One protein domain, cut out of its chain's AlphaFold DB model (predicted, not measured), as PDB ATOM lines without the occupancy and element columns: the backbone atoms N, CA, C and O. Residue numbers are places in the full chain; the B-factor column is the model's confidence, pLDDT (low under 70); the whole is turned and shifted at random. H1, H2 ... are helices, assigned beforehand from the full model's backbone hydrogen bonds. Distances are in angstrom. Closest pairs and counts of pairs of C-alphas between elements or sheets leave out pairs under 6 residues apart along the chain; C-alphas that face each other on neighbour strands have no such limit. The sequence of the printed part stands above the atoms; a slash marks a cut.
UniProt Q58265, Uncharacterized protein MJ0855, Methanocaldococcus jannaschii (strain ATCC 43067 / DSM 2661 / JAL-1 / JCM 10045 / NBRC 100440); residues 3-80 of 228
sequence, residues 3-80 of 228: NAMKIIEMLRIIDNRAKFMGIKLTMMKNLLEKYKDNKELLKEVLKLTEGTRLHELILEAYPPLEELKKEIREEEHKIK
ATOM      1  N   ASN A   3      14.215  16.747  41.986       90.80
ATOM      2  CA  ASN A   3      12.996  15.962  42.202       90.80
ATOM      3  C   ASN A   3      12.254  15.759  40.869       90.80
ATOM      4  O   ASN A   3      12.573  16.427  39.877       90.80
ATOM      5  N   ALA A   4      11.271  14.856  40.836       91.28
ATOM      6  CA  ALA A   4      10.563  14.508  39.604       91.28
ATOM      7  C   ALA A   4       9.905  15.728  38.944       91.28
ATOM      8  O   ALA A   4      10.016  15.912  37.734       91.28
ATOM      9  N   MET A   5       9.320  16.627  39.742       90.25
ATOM     10  CA  MET A   5       8.694  17.856  39.245       90.25
ATOM     11  C   MET A   5       9.661  18.752  38.465       90.25
ATOM     12  O   MET A   5       9.299  19.243  37.398       90.25
ATOM     13  N   LYS A   6      10.906  18.914  38.933       94.04
ATOM     14  CA  LYS A   6      11.930  19.669  38.191       94.04
ATOM     15  C   LYS A   6      12.276  19.007  36.858       94.04
ATOM     16  O   LYS A   6      12.457  19.707  35.866       94.04
ATOM     17  N   ILE A   7      12.346  17.676  36.810       95.40
ATOM     18  CA  ILE A   7      12.585  16.951  35.551       95.40
ATOM     19  C   ILE A   7      11.407  17.155  34.596       95.40
ATOM     20  O   ILE A   7      11.623  17.485  33.432       95.40
ATOM     21  N   ILE A   8      10.172  17.032  35.086       93.90
ATOM     22  CA  ILE A   8       8.954  17.244  34.292       93.90
ATOM     23  C   ILE A   8       8.913  18.666  33.734       93.90
ATOM     24  O   ILE A   8       8.598  18.851  32.561       93.90
ATOM     25  N   GLU A   9       9.268  19.672  34.531       93.83
ATOM     26  CA  GLU A   9       9.337  21.058  34.075       93.83
ATOM     27  C   GLU A   9      10.375  21.234  32.957       93.83
ATOM     28  O   GLU A   9      10.069  21.805  31.910       93.83
ATOM     29  N   MET A  10      11.571  20.663  33.114       96.12
ATOM     30  CA  MET A  10      12.595  20.679  32.066       96.12
ATOM     31  C   MET A  10      12.133  19.963  30.789       96.12
ATOM     32  O   MET A  10      12.354  20.470  29.688       96.12
ATOM     33  N   LEU A  11      11.455  18.820  30.916       96.22
ATOM     34  CA  LEU A  11      10.889  18.084  29.784       96.22
ATOM     35  C   LEU A  11       9.793  18.893  29.080       96.22
ATOM     36  O   LEU A  11       9.788  18.955  27.854       96.22
ATOM     37  N   ARG A  12       8.925  19.589  29.826       94.06
ATOM     38  CA  ARG A  12       7.924  20.513  29.262       94.06
ATOM     39  C   ARG A  12       8.573  21.677  28.525       94.06
ATOM     40  O   ARG A  12       8.100  22.071  27.462       94.06
ATOM     41  N   ILE A  13       9.663  22.228  29.057       93.22
ATOM     42  CA  ILE A  13      10.417  23.289  28.380       93.22
ATOM     43  C   ILE A  13      10.979  22.775  27.050       93.22
ATOM     44  O   ILE A  13      10.857  23.468  26.040       93.22
ATOM     45  N   ILE A  14      11.552  21.568  27.027       93.98
ATOM     46  CA  ILE A  14      12.029  20.931  25.790       93.98
ATOM     47  C   ILE A  14      10.859  20.713  24.818       93.98
ATOM     48  O   ILE A  14      10.970  21.076  23.645       93.98
ATOM     49  N   ASP A  15       9.725  20.202  25.310       91.25
ATOM     50  CA  ASP A  15       8.522  19.948  24.513       91.25
ATOM     51  C   ASP A  15       7.982  21.219  23.842       91.25
ATOM     52  O   ASP A  15       7.636  21.215  22.659       91.25
ATOM     53  N   ASN A  16       7.991  22.334  24.568       89.74
ATOM     54  CA  ASN A  16       7.461  23.602  24.083       89.74
ATOM     55  C   ASN A  16       8.443  24.384  23.198       89.74
ATOM     56  O   ASN A  16       8.009  25.137  22.330       89.74
ATOM     57  N   ARG A  17       9.760  24.248  23.409       89.01
ATOM     58  CA  ARG A  17      10.769  25.049  22.686       89.01
ATOM     59  C   ARG A  17      11.289  24.384  21.414       89.01
ATOM     60  O   ARG A  17      11.609  25.086  20.454       89.01
ATOM     61  N   ALA A  18      11.402  23.058  21.385       85.65
ATOM     62  CA  ALA A  18      11.936  22.352  20.225       85.65
ATOM     63  C   ALA A  18      10.855  22.173  19.143       85.65
ATOM     64  O   ALA A  18       9.929  21.377  19.304       85.65
ATOM     65  N   LYS A  19      10.998  22.889  18.016       82.26
ATOM     66  CA  LYS A  19      10.070  22.804  16.868       82.26
ATOM     67  C   LYS A  19      10.084  21.443  16.167       82.26
ATOM     68  O   LYS A  19       9.049  21.012  15.672       82.26
ATOM     69  N   PHE A  20      11.240  20.785  16.103       90.10
ATOM     70  CA  PHE A  20      11.409  19.529  15.370       90.10
ATOM     71  C   PHE A  20      11.418  18.327  16.307       90.10
ATOM     72  O   PHE A  20      12.107  18.331  17.330       90.10
ATOM     73  N   MET A  21      10.701  17.273  15.913       89.58
ATOM     74  CA  MET A  21      10.512  16.084  16.741       89.58
ATOM     75  C   MET A  21      11.826  15.383  17.087       89.58
ATOM     76  O   MET A  21      12.089  15.145  18.259       89.58
ATOM     77  N   GLY A  22      12.704  15.153  16.104       91.14
ATOM     78  CA  GLY A  22      13.991  14.490  16.348       91.14
ATOM     79  C   GLY A  22      14.877  15.229  17.360       91.14
ATOM     80  O   GLY A  22      15.492  14.598  18.220       91.14
ATOM     81  N   ILE A  23      14.884  16.569  17.328       91.94
ATOM     82  CA  ILE A  23      15.617  17.390  18.307       91.94
ATOM     83  C   ILE A  23      14.992  17.231  19.693       91.94
ATOM     84  O   ILE A  23      15.712  17.039  20.671       91.94
ATOM     85  N   LYS A  24      13.658  17.264  19.774       93.50
ATOM     86  CA  LYS A  24      12.930  17.098  21.032       93.50
ATOM     87  C   LYS A  24      13.250  15.758  21.690       93.50
ATOM     88  O   LYS A  24      13.702  15.749  22.831       93.50
ATOM     89  N   LEU A  25      13.099  14.659  20.950       95.49
ATOM     90  CA  LEU A  25      13.378  13.311  21.450       95.49
ATOM     91  C   LEU A  25      14.838  13.176  21.894       95.49
ATOM     92  O   LEU A  25      15.105  12.673  22.979       95.49
ATOM     93  N   THR A  26      15.784  13.721  21.124       96.23
ATOM     94  CA  THR A  26      17.211  13.699  21.489       96.23
ATOM     95  C   THR A  26      17.487  14.475  22.781       96.23
ATOM     96  O   THR A  26      18.193  13.991  23.664       96.23
ATOM     97  N   MET A  27      16.915  15.673  22.935       96.24
ATOM     98  CA  MET A  27      17.080  16.480  24.148       96.24
ATOM     99  C   MET A  27      16.434  15.817  25.370       96.24
ATOM    100  O   MET A  27      17.029  15.824  26.448       96.24
ATOM    101  N   MET A  28      15.243  15.235  25.205       97.40
ATOM    102  CA  MET A  28      14.550  14.502  26.266       97.40
ATOM    103  C   MET A  28      15.344  13.260  26.679       97.40
ATOM    104  O   MET A  28      15.584  13.079  27.872       97.40
ATOM    105  N   LYS A  29      15.841  12.474  25.715       97.27
ATOM    106  CA  LYS A  29      16.721  11.326  25.965       97.27
ATOM    107  C   LYS A  29      17.935  11.734  26.794       97.27
ATOM    108  O   LYS A  29      18.141  11.200  27.877       97.27
ATOM    109  N   ASN A  30      18.687  12.733  26.330       96.61
ATOM    110  CA  ASN A  30      19.898  13.203  27.006       96.61
ATOM    111  C   ASN A  30      19.621  13.733  28.418       96.61
ATOM    112  O   ASN A  30      20.495  13.685  29.283       96.61
ATOM    113  N   LEU A  31      18.431  14.290  28.661       96.37
ATOM    114  CA  LEU A  31      18.027  14.721  29.993       96.37
ATOM    115  C   LEU A  31      17.733  13.523  30.902       96.37
ATOM    116  O   LEU A  31      18.227  13.496  32.027       96.37
ATOM    117  N   LEU A  32      16.949  12.556  30.425       96.56
ATOM    118  CA  LEU A  32      16.543  11.374  31.189       96.56
ATOM    119  C   LEU A  32      17.729  10.447  31.485       96.56
ATOM    120  O   LEU A  32      17.847   9.932  32.593       96.56
ATOM    121  N   GLU A  33      18.659  10.311  30.541       95.66
ATOM    122  CA  GLU A  33      19.840   9.450  30.653       95.66
ATOM    123  C   GLU A  33      20.799   9.893  31.775       95.66
ATOM    124  O   GLU A  33      21.499   9.062  32.353       95.66
ATOM    125  N   LYS A  34      20.761  11.173  32.184       95.51
ATOM    126  CA  LYS A  34      21.477  11.675  33.378       95.51
ATOM    127  C   LYS A  34      20.983  11.058  34.686       95.51
ATOM    128  O   LYS A  34      21.688  11.119  35.687       95.51
ATOM    129  N   TYR A  35      19.772  10.509  34.681       95.15
ATOM    130  CA  TYR A  35      19.115   9.923  35.844       95.15
ATOM    131  C   TYR A  35      18.913   8.413  35.694       95.15
ATOM    132  O   TYR A  35      18.169   7.836  36.481       95.15
ATOM    133  N   LYS A  36      19.579   7.762  34.727       93.09
ATOM    134  CA  LYS A  36      19.432   6.321  34.443       93.09
ATOM    135  C   LYS A  36      19.640   5.423  35.671       93.09
ATOM    136  O   LYS A  36      18.974   4.404  35.803       93.09
ATOM    137  N   ASP A  37      20.524   5.832  36.584       92.69
ATOM    138  CA  ASP A  37      20.863   5.074  37.794       92.69
ATOM    139  C   ASP A  37      19.903   5.369  38.965       92.69
ATOM    140  O   ASP A  37      19.955   4.712  40.002       92.69
ATOM    141  N   ASN A  38      18.995   6.341  38.815       94.40
ATOM    142  CA  ASN A  38      17.996   6.699  39.817       94.40
ATOM    143  C   ASN A  38      16.602   6.218  39.386       94.40
ATOM    144  O   ASN A  38      15.747   7.005  38.969       94.40
ATOM    145  N   LYS A  39      16.385   4.899  39.490       92.32
ATOM    146  CA  LYS A  39      15.120   4.251  39.110       92.32
ATOM    147  C   LYS A  39      13.905   4.870  39.807       92.32
ATOM    148  O   LYS A  39      12.914   5.123  39.133       92.32
ATOM    149  N   GLU A  40      13.978   5.151  41.109       91.37
ATOM    150  CA  GLU A  40      12.849   5.717  41.870       91.37
ATOM    151  C   GLU A  40      12.420   7.088  41.341       91.37
ATOM    152  O   GLU A  40      11.236   7.332  41.114       91.37
ATOM    153  N   LEU A  41      13.386   7.959  41.044       93.89
ATOM    154  CA  LEU A  41      13.105   9.268  40.464       93.89
ATOM    155  C   LEU A  41      12.451   9.151  39.081       93.89
ATOM    156  O   LEU A  41      11.517   9.888  38.769       93.89
ATOM    157  N   LEU A  42      12.919   8.215  38.250       95.40
ATOM    158  CA  LEU A  42      12.327   7.953  36.938       95.40
ATOM    159  C   LEU A  42      10.921   7.342  37.052       95.40
ATOM    160  O   LEU A  42      10.037   7.736  36.290       95.40
ATOM    161  N   LYS A  43      10.678   6.453  38.027       92.87
ATOM    162  CA  LYS A  43       9.337   5.927  38.325       92.87
ATOM    163  C   LYS A  43       8.380   7.045  38.725       92.87
ATOM    164  O   LYS A  43       7.258   7.090  38.228       92.87
ATOM    165  N   GLU A  44       8.819   7.971  39.571       91.41
ATOM    166  CA  GLU A  44       8.018   9.126  39.980       91.41
ATOM    167  C   GLU A  44       7.689  10.042  38.786       91.41
ATOM    168  O   GLU A  44       6.541  10.455  38.627       91.41
ATOM    169  N   VAL A  45       8.651  10.294  37.886       93.72
ATOM    170  CA  VAL A  45       8.401  11.040  36.636       93.72
ATOM    171  C   VAL A  45       7.359  10.337  35.762       93.72
ATOM    172  O   VAL A  45       6.458  11.000  35.246       93.72
ATOM    173  N   LEU A  46       7.446   9.011  35.603       93.43
ATOM    174  CA  LEU A  46       6.463   8.241  34.835       93.43
ATOM    175  C   LEU A  46       5.070   8.319  35.470       93.43
ATOM    176  O   LEU A  46       4.123   8.650  34.760       93.43
ATOM    177  N   LYS A  47       4.953   8.111  36.788       89.15
ATOM    178  CA  LYS A  47       3.682   8.199  37.532       89.15
ATOM    179  C   LYS A  47       3.028   9.576  37.396       89.15
ATOM    180  O   LYS A  47       1.846   9.676  37.100       89.15
ATOM    181  N   LEU A  48       3.801  10.650  37.555       88.47
ATOM    182  CA  LEU A  48       3.287  12.025  37.492       88.47
ATOM    183  C   LEU A  48       2.944  12.501  36.074       88.47
ATOM    184  O   LEU A  48       2.262  13.514  35.914       88.47
ATOM    185  N   THR A  49       3.447  11.822  35.044       88.08
ATOM    186  CA  THR A  49       3.151  12.164  33.647       88.08
ATOM    187  C   THR A  49       2.123  11.237  33.013       88.08
ATOM    188  O   THR A  49       1.619  11.583  31.946       88.08
ATOM    189  N   GLU A  50       1.794  10.101  33.633       90.61
ATOM    190  CA  GLU A  50       0.912   9.079  33.064       90.61
ATOM    191  C   GLU A  50      -0.404   9.672  32.529       90.61
ATOM    192  O   GLU A  50      -1.018  10.551  33.131       90.61
ATOM    193  N   GLY A  51      -0.805   9.225  31.335       83.23
ATOM    194  CA  GLY A  51      -1.999   9.724  30.643       83.23
ATOM    195  C   GLY A  51      -1.827  11.067  29.921       83.23
ATOM    196  O   GLY A  51      -2.795  11.577  29.360       83.23
ATOM    197  N   THR A  52      -0.625  11.652  29.895       85.89
ATOM    198  CA  THR A  52      -0.345  12.893  29.148       85.89
ATOM    199  C   THR A  52       0.444  12.639  27.862       85.89
ATOM    200  O   THR A  52       1.241  11.707  27.790       85.89
ATOM    201  N   ARG A  53       0.341  13.545  26.875       86.49
ATOM    202  CA  ARG A  53       1.211  13.527  25.677       86.49
ATOM    203  C   ARG A  53       2.702  13.532  26.037       86.49
ATOM    204  O   ARG A  53       3.522  12.944  25.342       86.49
ATOM    205  N   LEU A  54       3.066  14.213  27.127       91.34
ATOM    206  CA  LEU A  54       4.453  14.265  27.582       91.34
ATOM    207  C   LEU A  54       4.968  12.873  27.963       91.34
ATOM    208  O   LEU A  54       6.126  12.575  27.705       91.34
ATOM    209  N   HIS A  55       4.113  12.022  28.532       90.92
ATOM    210  CA  HIS A  55       4.462  10.647  28.880       90.92
ATOM    211  C   HIS A  55       4.782   9.803  27.651       90.92
ATOM    212  O   HIS A  55       5.786   9.098  27.639       90.92
ATOM    213  N   GLU A  56       3.979   9.924  26.594       92.33
ATOM    214  CA  GLU A  56       4.237   9.243  25.321       92.33
ATOM    215  C   GLU A  56       5.587   9.677  24.734       92.33
ATOM    216  O   GLU A  56       6.416   8.834  24.401       92.33
ATOM    217  N   LEU A  57       5.864  10.987  24.728       93.66
ATOM    218  CA  LEU A  57       7.145  11.531  24.265       93.66
ATOM    219  C   LEU A  57       8.335  11.080  25.123       93.66
ATOM    220  O   LEU A  57       9.424  10.875  24.594       93.66
ATOM    221  N   ILE A  58       8.157  10.942  26.440       95.44
ATOM    222  CA  ILE A  58       9.193  10.430  27.349       95.44
ATOM    223  C   ILE A  58       9.559   8.989  26.980       95.44
ATOM    224  O   ILE A  58      10.745   8.679  26.871       95.44
ATOM    225  N   LEU A  59       8.557   8.132  26.774       94.54
ATOM    226  CA  LEU A  59       8.757   6.722  26.434       94.54
ATOM    227  C   LEU A  59       9.362   6.556  25.035       94.54
ATOM    228  O   LEU A  59      10.260   5.738  24.852       94.54
ATOM    229  N   GLU A  60       8.935   7.377  24.073       95.43
ATOM    230  CA  GLU A  60       9.522   7.405  22.731       95.43
ATOM    231  C   GLU A  60      10.984   7.885  22.761       95.43
ATOM    232  O   GLU A  60      11.853   7.302  22.112       95.43
ATOM    233  N   ALA A  61      11.281   8.926  23.546       96.16
ATOM    234  CA  ALA A  61      12.629   9.475  23.669       96.16
ATOM    235  C   ALA A  61      13.591   8.528  24.402       96.16
ATOM    236  O   ALA A  61      14.775   8.463  24.063       96.16
ATOM    237  N   TYR A  62      13.106   7.810  25.418       95.95
ATOM    238  CA  TYR A  62      13.925   6.931  26.246       95.95
ATOM    239  C   TYR A  62      13.250   5.561  26.460       95.95
ATOM    240  O   TYR A  62      12.730   5.285  27.545       95.95
ATOM    241  N   PRO A  63      13.325   4.665  25.450       94.00
ATOM    242  CA  PRO A  63      12.686   3.347  25.470       94.00
ATOM    243  C   PRO A  63      12.969   2.453  26.690       94.00
ATOM    244  O   PRO A  63      12.064   1.709  27.067       94.00
ATOM    245  N   PRO A  64      14.144   2.508  27.366       93.69
ATOM    246  CA  PRO A  64      14.371   1.732  28.592       93.69
ATOM    247  C   PRO A  64      13.340   1.978  29.706       93.69
ATOM    248  O   PRO A  64      13.164   1.138  30.585       93.69
ATOM    249  N   LEU A  65      12.620   3.103  29.677       93.44
ATOM    250  CA  LEU A  65      11.557   3.388  30.642       93.44
ATOM    251  C   LEU A  65      10.310   2.511  30.477       93.44
ATOM    252  O   LEU A  65       9.525   2.429  31.421       93.44
ATOM    253  N   GLU A  66      10.120   1.827  29.345       91.09
ATOM    254  CA  GLU A  66       9.018   0.863  29.197       91.09
ATOM    255  C   GLU A  66       9.164  -0.330  30.156       91.09
ATOM    256  O   GLU A  66       8.165  -0.858  30.645       91.09
ATOM    257  N   GLU A  67      10.392  -0.729  30.501       89.93
ATOM    258  CA  GLU A  67      10.615  -1.748  31.534       89.93
ATOM    259  C   GLU A  67      10.213  -1.226  32.916       89.93
ATOM    260  O   GLU A  67       9.459  -1.890  33.624       89.93
ATOM    261  N   LEU A  68      10.603   0.008  33.263       90.75
ATOM    262  CA  LEU A  68      10.173   0.644  34.514       90.75
ATOM    263  C   LEU A  68       8.649   0.801  34.586       90.75
ATOM    264  O   LEU A  68       8.063   0.622  35.650       90.75
ATOM    265  N   LYS A  69       7.987   1.117  33.470       87.19
ATOM    266  CA  LYS A  69       6.523   1.212  33.398       87.19
ATOM    267  C   LYS A  69       5.845  -0.130  33.674       87.19
ATOM    268  O   LYS A  69       4.808  -0.159  34.338       87.19
ATOM    269  N   LYS A  70       6.424  -1.242  33.210       87.30
ATOM    270  CA  LYS A  70       5.959  -2.590  33.572       87.30
ATOM    271  C   LYS A  70       6.191  -2.879  35.053       87.30
ATOM    272  O   LYS A  70       5.248  -3.312  35.707       87.30
ATOM    273  N   GLU A  71       7.371  -2.552  35.591       88.04
ATOM    274  CA  GLU A  71       7.666  -2.695  37.027       88.04
ATOM    275  C   GLU A  71       6.632  -1.946  37.891       88.04
ATOM    276  O   GLU A  71       6.093  -2.523  38.831       88.04
ATOM    277  N   ILE A  72       6.285  -0.698  37.545       82.32
ATOM    278  CA  ILE A  72       5.267   0.093  38.266       82.32
ATOM    279  C   ILE A  72       3.912  -0.623  38.263       82.32
ATOM    280  O   ILE A  72       3.276  -0.748  39.307       82.32
ATOM    281  N   ARG A  73       3.475  -1.126  37.104       78.99
ATOM    282  CA  ARG A  73       2.197  -1.843  36.994       78.99
ATOM    283  C   ARG A  73       2.192  -3.130  37.808       78.99
ATOM    284  O   ARG A  73       1.179  -3.455  38.421       78.99
ATOM    285  N   GLU A  74       3.304  -3.858  37.827       82.17
ATOM    286  CA  GLU A  74       3.456  -5.061  38.647       82.17
ATOM    287  C   GLU A  74       3.448  -4.739  40.143       82.17
ATOM    288  O   GLU A  74       2.816  -5.461  40.911       82.17
ATOM    289  N   GLU A  75       4.105  -3.658  40.568       78.71
ATOM    290  CA  GLU A  75       4.072  -3.170  41.951       78.71
ATOM    291  C   GLU A  75       2.651  -2.791  42.372       78.71
ATOM    292  O   GLU A  75       2.174  -3.245  43.409       78.71
ATOM    293  N   GLU A  76       1.939  -2.024  41.547       71.98
ATOM    294  CA  GLU A  76       0.546  -1.646  41.794       71.98
ATOM    295  C   GLU A  76      -0.377  -2.866  41.857       71.98
ATOM    296  O   GLU A  76      -1.299  -2.911  42.673       71.98
ATOM    297  N   HIS A  77      -0.126  -3.877  41.023       69.52
ATOM    298  CA  HIS A  77      -0.887  -5.122  41.047       69.52
ATOM    299  C   HIS A  77      -0.564  -5.970  42.282       69.52
ATOM    300  O   HIS A  77      -1.473  -6.503  42.912       69.52
ATOM    301  N   LYS A  78       0.708  -6.048  42.687       72.73
ATOM    302  CA  LYS A  78       1.115  -6.729  43.922       72.73
ATOM    303  C   LYS A  78       0.502  -6.062  45.144       72.73
ATOM    304  O   LYS A  78      -0.044  -6.782  45.964       72.73
ATOM    305  N   ILE A  79       0.524  -4.728  45.226       67.07
ATOM    306  CA  ILE A  79      -0.109  -3.960  46.310       67.07
ATOM    307  C   ILE A  79      -1.612  -4.249  46.375       67.07
ATOM    308  O   ILE A  79      -2.140  -4.432  47.468       67.07
ATOM    309  N   LYS A  80      -2.299  -4.333  45.225       60.09
ATOM    310  CA  LYS A  80      -3.714  -4.738  45.168       60.09
ATOM    311  C   LYS A  80      -3.916  -6.122  45.787       60.09
ATOM    312  O   LYS A  80      -4.701  -6.252  46.721       60.09
TER     313      LYS A  80
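Overview. This is residues 3 to 80 of the 228 residues of the protein "Uncharacterized protein MJ0855" of Methanocaldococcus jannaschii (strain ATCC 43067 / DSM 2661 / JAL-1 / JCM 10045 / NBRC 100440) (UniProt Q58265). A helical hairpin, H1 and H2, makes one side of a small helical body, with H4 crossing it, H3 placed across H1 at the hairpin's open end, and H5 crossing H3. The last residues of H5, 73 to 80, stick out of this body as a free arm and add to its length. The printed part has 78 residues with five named helices, H1 to H5 in chain order, and no named strand; the class is all helix. It is compact, with a radius of gyration of the C-alphas of 12.4 A, and spans 42 by 23 by 20 A.

Arrangement. H1, residues 4 to 17, is the hub. With residues 11 to 15 alone it touches H2, residues 21 to 33, in a hairpin at a shallow tilt of 19 degrees, opposite ways; the closest C-alphas, of Ile 14 and Lys 24, are 6.2 A apart. With residues 4 to 8 alone it touches H3, residues 39 to 49, at a steep tilt of 57 degrees; the closest C-alphas are those of Ala 4 and Val 45, 5.1 A. H4, residues 53 to 61, touches residues 25 to 29 of H2 about perpendicular, at 77 degrees, with C-alphas Leu 25 and Ala 61 closest at 4.5 A. H1 and H4 only just touch, with 3 pairs of C-alphas within 8 A, the closest being Arg 12 and Leu 54 at 7.3 A. H5, residues 65 to 80, touches H3 with residues 65 to 72 alone, at 83 degrees; C-alphas Lys 43 and Leu 68 are closest at 6.6 A. H5 is apart from H1 and H2. In the five helices every O i to N i+4 pair is within hydrogen-bond range.

Along the chain. H1 begins at C-alpha 4 (10.563, 14.508, 39.604) and is 19.9 A long; H2 is 18.0 A, H3 15.4 A and H4 12.3 A. H5, 22.6 A, ends at C-alpha 80 (-3.714, -4.738, 45.168).

Size, cuts and confidence. The C-alphas farthest apart, of Lys 19 and Lys 80, are 41.8 A apart. The printed part has no cut, and its four links are tight. Residues 77, 79 and 80 have pLDDT under 70.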